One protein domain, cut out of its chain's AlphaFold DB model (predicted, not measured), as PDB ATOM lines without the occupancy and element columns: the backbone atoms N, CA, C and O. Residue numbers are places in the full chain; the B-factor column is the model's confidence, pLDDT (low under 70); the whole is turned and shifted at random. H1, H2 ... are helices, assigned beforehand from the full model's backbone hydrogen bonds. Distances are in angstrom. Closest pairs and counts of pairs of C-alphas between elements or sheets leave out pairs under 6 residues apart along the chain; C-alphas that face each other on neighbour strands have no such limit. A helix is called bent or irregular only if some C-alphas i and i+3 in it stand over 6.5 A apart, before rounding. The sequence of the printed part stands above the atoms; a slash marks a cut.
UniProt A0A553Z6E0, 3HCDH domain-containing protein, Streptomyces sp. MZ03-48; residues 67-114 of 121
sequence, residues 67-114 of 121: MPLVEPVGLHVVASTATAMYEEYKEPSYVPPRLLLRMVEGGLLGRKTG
ATOM      1  N   MET A  67      20.389  35.735   2.227       62.12
ATOM      2  CA  MET A  67      19.345  36.479   2.934       62.12
ATOM      3  C   MET A  67      19.648  36.723   4.435       62.12
ATOM      4  O   MET A  67      19.690  37.884   4.829       62.12
ATOM      5  N   PRO A  68      19.934  35.711   5.283       61.56
ATOM      6  CA  PRO A  68      20.382  35.923   6.664       61.56
ATOM      7  C   PRO A  68      21.618  36.820   6.834       61.56
ATOM      8  O   PRO A  68      21.771  37.431   7.888       61.56
ATOM      9  N   LEU A  69      22.504  36.893   5.834       62.28
ATOM     10  CA  LEU A  69      23.725  37.703   5.894       62.28
ATOM     11  C   LEU A  69      23.505  39.189   5.614       62.28
ATOM     12  O   LEU A  69      24.253  40.014   6.136       62.28
ATOM     13  N   VAL A  70      22.509  39.548   4.801       67.19
ATOM     14  CA  VAL A  70      22.236  40.961   4.479       67.19
ATOM     15  C   VAL A  70      21.384  41.670   5.533       67.19
ATOM     16  O   VAL A  70      21.416  42.895   5.639       67.19
ATOM     17  N   GLU A  71      20.678  40.917   6.370       68.44
ATOM     18  CA  GLU A  71      19.784  41.440   7.412       68.44
ATOM     19  C   GLU A  71      20.509  42.170   8.574       68.44
ATOM     20  O   GLU A  71      19.968  43.162   9.070       68.44
ATOM     21  N   PRO A  72      21.733  41.780   9.004       69.50
ATOM     22  CA  PRO A  72      22.553  42.577   9.927       69.50
ATOM     23  C   PRO A  72      23.049  43.906   9.338       69.50
ATOM     24  O   PRO A  72      23.109  44.916  10.045       69.50
ATOM     25  N   VAL A  73      23.404  43.912   8.049       80.06
ATOM     26  CA  VAL A  73      23.872  45.114   7.334       80.06
ATOM     27  C   VAL A  73      22.710  46.102   7.191       80.06
ATOM     28  O   VAL A  73      22.839  47.292   7.495       80.06
ATOM     29  N   GLY A  74      21.533  45.568   6.872       80.75
ATOM     30  CA  GLY A  74      20.279  46.287   6.768       80.75
ATOM     31  C   GLY A  74      19.861  46.454   5.314       80.75
ATOM     32  O   GLY A  74      20.664  46.787   4.443       80.75
ATOM     33  N   LEU A  75      18.568  46.259   5.066       84.94
ATOM     34  CA  LEU A  75      18.017  46.130   3.719       84.94
ATOM     35  C   LEU A  75      18.214  47.378   2.836       84.94
ATOM     36  O   LEU A  75      18.407  47.274   1.627       84.94
ATOM     37  N   HIS A  76      18.233  48.557   3.463       85.50
ATOM     38  CA  HIS A  76      18.513  49.839   2.812       85.50
ATOM     39  C   HIS A  76      19.925  49.917   2.222       85.50
ATOM     40  O   HIS A  76      20.088  50.427   1.119       85.50
ATOM     41  N   VAL A  77      20.940  49.384   2.913       89.06
ATOM     42  CA  VAL A  77      22.331  49.419   2.434       89.06
ATOM     43  C   VAL A  77      22.455  48.607   1.153       89.06
ATOM     44  O   VAL A  77      23.045  49.065   0.185       89.06
ATOM     45  N   VAL A  78      21.823  47.435   1.122       88.56
ATOM     46  CA  VAL A  78      21.817  46.538  -0.040       88.56
ATOM     47  C   VAL A  78      21.178  47.208  -1.248       88.56
ATOM     48  O   VAL A  78      21.724  47.152  -2.348       88.56
ATOM     49  N   ALA A  79      20.036  47.870  -1.043       88.75
ATOM     50  CA  ALA A  79      19.354  48.608  -2.099       88.75
ATOM     51  C   ALA A  79      20.217  49.767  -2.630       88.75
ATOM     52  O   ALA A  79      20.310  49.954  -3.845       88.75
ATOM     53  N   SER A  80      20.894  50.500  -1.742       90.62
ATOM     54  CA  SER A  80      21.801  51.586  -2.122       90.62
ATOM     55  C   SER A  80      23.022  51.082  -2.890       90.62
ATOM     56  O   SER A  80      23.358  51.644  -3.928       90.62
ATOM     57  N   THR A  81      23.656  49.993  -2.445       91.12
ATOM     58  CA  THR A  81      24.797  49.388  -3.149       91.12
ATOM     59  C   THR A  81      24.389  48.867  -4.523       91.12
ATOM     60  O   THR A  81      25.078  49.148  -5.496       91.12
ATOM     61  N   ALA A  82      23.252  48.177  -4.637       88.94
ATOM     62  CA  ALA A  82      22.746  47.710  -5.928       88.94
ATOM     63  C   ALA A  82      22.462  48.877  -6.889       88.94
ATOM     64  O   ALA A  82      22.798  48.804  -8.067       88.94
ATOM     65  N   THR A  83      21.919  49.986  -6.378       90.75
ATOM     66  CA  THR A  83      21.697  51.200  -7.179       90.75
ATOM     67  C   THR A  83      23.019  51.789  -7.671       90.75
ATOM     68  O   THR A  83      23.143  52.063  -8.859       90.75
ATOM     69  N   ALA A  84      24.028  51.894  -6.802       92.75
ATOM     70  CA  ALA A  84      25.356  52.379  -7.179       92.75
ATOM     71  C   ALA A  84      26.030  51.476  -8.232       92.75
ATOM     72  O   ALA A  84      26.570  51.969  -9.219       92.75
ATOM     73  N   MET A  85      25.932  50.151  -8.078       92.94
ATOM     74  CA  MET A  85      26.450  49.200  -9.070       92.94
ATOM     75  C   MET A  85      25.704  49.317 -10.403       92.94
ATOM     76  O   MET A  85      26.318  49.324 -11.467       92.94
ATOM     77  N   TYR A  86      24.380  49.463 -10.377       91.06
ATOM     78  CA  TYR A  86      23.624  49.702 -11.601       91.06
ATOM     79  C   TYR A  86      24.018  51.024 -12.265       91.06
ATOM     80  O   TYR A  86      24.091  51.104 -13.489       91.06
ATOM     81  N   GLU A  87      24.290  52.068 -11.485       91.56
ATOM     82  CA  GLU A  87      24.695  53.365 -12.012       91.56
ATOM     83  C   GLU A  87      26.032  53.313 -12.751       91.56
ATOM     84  O   GLU A  87      26.134  53.951 -13.801       91.56
ATOM     85  N   GLU A  88      26.988  52.532 -12.249       93.06
ATOM     86  CA  GLU A  88      28.327  52.365 -12.822       93.06
ATOM     87  C   GLU A  88      28.339  51.414 -14.030       93.06
ATOM     88  O   GLU A  88      28.813  51.783 -15.102       93.06
ATOM     89  N   TYR A  89      27.773  50.212 -13.889       91.06
ATOM     90  CA  TYR A  89      27.878  49.156 -14.906       91.06
ATOM     91  C   TYR A  89      26.741  49.176 -15.933       91.06
ATOM     92  O   TYR A  89      26.876  48.600 -17.010       91.06
ATOM     93  N   LYS A  90      25.605  49.814 -15.612       90.69
ATOM     94  CA  LYS A  90      24.379  49.848 -16.438       90.69
ATOM     95  C   LYS A  90      23.860  48.466 -16.861       90.69
ATOM     96  O   LYS A  90      23.074  48.359 -17.802       90.69
ATOM     97  N   GLU A  91      24.253  47.407 -16.159       90.44
ATOM     98  CA  GLU A  91      23.806  46.050 -16.451       90.44
ATOM     99  C   GLU A  91      22.487  45.749 -15.716       90.44
ATOM    100  O   GLU A  91      22.390  45.986 -14.508       90.44
ATOM    101  N   PRO A  92      21.468  45.179 -16.388       86.00
ATOM    102  CA  PRO A  92      20.177  44.868 -15.768       86.00
ATOM    103  C   PRO A  92      20.275  43.895 -14.582       86.00
ATOM    104  O   PRO A  92      19.385  43.881 -13.734       86.00
ATOM    105  N   SER A  93      21.355  43.115 -14.490       87.12
ATOM    106  CA  SER A  93      21.634  42.190 -13.386       87.12
ATOM    107  C   SER A  93      21.836  42.891 -12.036       87.12
ATOM    108  O   SER A  93      21.559  42.294 -10.996       87.12
ATOM    109  N   TYR A  94      22.273  44.156 -12.034       87.81
ATOM    110  CA  TYR A  94      22.480  44.946 -10.811       87.81
ATOM    111  C   TYR A  94      21.255  45.765 -10.398       87.81
ATOM    112  O   TYR A  94      21.281  46.428  -9.363       87.81
ATOM    113  N   VAL A  95      20.169  45.728 -11.176       88.75
ATOM    114  CA  VAL A  95      18.959  46.487 -10.849       88.75
ATOM    115  C   VAL A  95      18.372  45.966  -9.533       88.75
ATOM    116  O   VAL A  95      18.043  44.778  -9.436       88.75
ATOM    117  N   PRO A  96      18.179  46.830  -8.517       88.25
ATOM    118  CA  PRO A  96      17.573  46.407  -7.267       88.25
ATOM    119  C   PRO A  96      16.148  45.875  -7.516       88.25
ATOM    120  O   PRO A  96      15.342  46.535  -8.185       88.25
ATOM    121  N   PRO A  97      15.783  44.703  -6.964       88.38
ATOM    122  CA  PRO A  97      14.441  44.160  -7.114       88.38
ATOM    123  C   PRO A  97      13.386  45.122  -6.561       88.38
ATOM    124  O   PRO A  97      13.520  45.638  -5.452       88.38
ATOM    125  N   ARG A  98      12.267  45.295  -7.275       88.69
ATOM    126  CA  ARG A  98      11.170  46.187  -6.841       88.69
ATOM    127  C   ARG A  98      10.612  45.845  -5.455       88.69
ATOM    128  O   ARG A  98      10.131  46.727  -4.753       88.69
ATOM    129  N   LEU A  99      10.669  44.571  -5.062       88.50
ATOM    130  CA  LEU A  99      10.275  44.133  -3.723       88.50
ATOM    131  C   LEU A  99      11.188  44.726  -2.641       88.50
ATOM    132  O   LEU A  99      10.687  45.191  -1.623       88.50
ATOM    133  N   LEU A 100      12.499  44.755  -2.891       86.75
ATOM    134  CA  LEU A 100      13.495  45.296  -1.968       86.75
ATOM    135  C   LEU A 100      13.238  46.784  -1.709       86.75
ATOM    136  O   LEU A 100      13.190  47.210  -0.561       86.75
ATOM    137  N   LEU A 101      12.980  47.549  -2.774       88.50
ATOM    138  CA  LEU A 101      12.677  48.980  -2.683       88.50
ATOM    139  C   LEU A 101      11.427  49.248  -1.834       88.50
ATOM    140  O   LEU A 101      11.477  50.052  -0.909       88.50
ATOM    141  N   ARG A 102      10.342  48.498  -2.063       89.56
ATOM    142  CA  ARG A 102       9.103  48.620  -1.271       89.56
ATOM    143  C   ARG A 102       9.300  48.291   0.206       89.56
ATOM    144  O   ARG A 102       8.645  48.877   1.060       89.56
ATOM    145  N   MET A 103      10.172  47.335   0.520       86.44
ATOM    146  CA  MET A 103      10.481  46.990   1.909       86.44
ATOM    147  C   MET A 103      11.273  48.103   2.600       86.44
ATOM    148  O   MET A 103      10.984  48.421   3.751       86.44
ATOM    149  N   VAL A 104      12.211  48.730   1.887       88.44
ATOM    150  CA  VAL A 104      12.966  49.886   2.388       88.44
ATOM    151  C   VAL A 104      12.048  51.094   2.598       88.44
ATOM    152  O   VAL A 104      12.093  51.700   3.664       88.44
ATOM    153  N   GLU A 105      11.162  51.392   1.644       88.06
ATOM    154  CA  GLU A 105      10.128  52.433   1.776       88.06
ATOM    155  C   GLU A 105       9.188  52.167   2.964       88.06
ATOM    156  O   GLU A 105       8.783  53.092   3.662       88.06
ATOM    157  N   GLY A 106       8.873  50.895   3.228       88.19
ATOM    158  CA  GLY A 106       8.054  50.458   4.357       88.19
ATOM    159  C   GLY A 106       8.784  50.370   5.702       88.19
ATOM    160  O   GLY A 106       8.190  49.894   6.668       88.19
ATOM    161  N   GLY A 107      10.059  50.770   5.785       86.31
ATOM    162  CA  GLY A 107      10.845  50.723   7.024       86.31
ATOM    163  C   GLY A 107      11.187  49.309   7.512       86.31
ATOM    164  O   GLY A 107      11.571  49.128   8.665       86.31
ATOM    165  N   LEU A 108      11.071  48.297   6.649       85.38
ATOM    166  CA  LEU A 108      11.415  46.905   6.946       85.38
ATOM    167  C   LEU A 108      12.911  46.689   6.693       85.38
ATOM    168  O   LEU A 108      13.320  46.130   5.676       85.38
ATOM    169  N   LEU A 109      13.740  47.202   7.602       83.94
ATOM    170  CA  LEU A 109      15.196  47.245   7.445       83.94
ATOM    171  C   LEU A 109      15.903  45.972   7.921       83.94
ATOM    172  O   LEU A 109      17.117  45.866   7.741       83.94
ATOM    173  N   GLY A 110      15.162  45.030   8.506       83.69
ATOM    174  CA  GLY A 110      15.660  43.749   8.980       83.69
ATOM    175  C   GLY A 110      15.739  43.649  10.491       83.69
ATOM    176  O   GLY A 110      14.867  44.135  11.214       83.69
ATOM    177  N   ARG A 111      16.803  43.018  10.990       78.94
ATOM    178  CA  ARG A 111      16.971  42.717  12.420       78.94
ATOM    179  C   ARG A 111      16.949  43.966  13.314       78.94
ATOM    180  O   ARG A 111      16.485  43.895  14.444       78.94
ATOM    181  N   LYS A 112      17.392  45.120  12.799       80.31
ATOM    182  CA  LYS A 112      17.356  46.413  13.514       80.31
ATOM    183  C   LYS A 112      15.931  46.920  13.774       80.31
ATOM    184  O   LYS A 112      15.718  47.642  14.737       80.31
ATOM    185  N   THR A 113      14.976  46.555  12.921       78.94
ATOM    186  CA  THR A 113      13.567  46.972  13.004       78.94
ATOM    187  C   THR A 113      12.648  45.834  13.454       78.94
ATOM    188  O   THR A 113      11.431  45.964  13.356       78.94
ATOM    189  N   GLY A 114      13.208  44.695  13.888       78.69
ATOM    190  CA  GLY A 114      12.449  43.481  14.228       78.69
ATOM    191  C   GLY A 114      11.768  42.811  13.026       78.69
ATOM    192  O   GLY A 114      11.068  41.811  13.160       78.69
TER     193      GLY A 114
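Overview. This is residues 67 to 114 of the 121 residues of the protein "3HCDH domain-containing protein" of Streptomyces sp. MZ03-48 (UniProt A0A553Z6E0). One longer helix, H2, makes most of the long axis, and two short helices sit near its first end: H1 stands crosswise to it, and H3 packs on another side of it. After H2 the backbone folds back through residues 90 to 97 to reach H3, and residues 106 to 114 then lead past the first end of H2. The printed part has 48 residues with three named helices, in the order H1, H2, H3, and no named strand; the class is all helix. It is compact, with a radius of gyration of the C-alphas of 11.0 A, and elongated, spanning 33 by 19 by 14 A.

Arrangement. H1, residues 67 to 73, is close to but not clearly touching H2, residues 75 to 89; the closest C-alphas, those of Val 70 and Val 78, are 7.2 A apart. Their lines stand about perpendicular, at 84 degrees. H2 touches H3, residues 98 to 105, with its residues 75 to 79 alone; the closest C-alphas, those of His 76 and Val 104, are 5.6 A apart. These two run opposite ways at a steep tilt of 52 degrees. H1 and H3 are apart. In H2 and H3 every O i to N i+4 pair is within hydrogen-bond range; in H1 it is 0 of 3, beside 2 of 4 O i to N i+3 pairs.

Along the chain. H1 begins at C-alpha 67 (19.345, 36.479, 2.934) and is 10.7 A long. It is neither bent nor irregular, but only just: C-alphas 69 and 72 are 6.4 A apart. H2 begins at C-alpha 75 (18.017, 46.130, 3.719) and is 21.3 A long. H3, 10.7 A long, ends at C-alpha 105 (10.128, 52.433, 1.776).

Size, cuts and confidence. The two C-alphas farthest apart, those of Lys 90 and Gly 114, are 33.5 A apart. The printed part has no cut. The link from H1 to H2 is tight, and that from H2 to H3 is short. The mean pLDDT of the printed part is 84.6, and residues 67 to 72 are under 70.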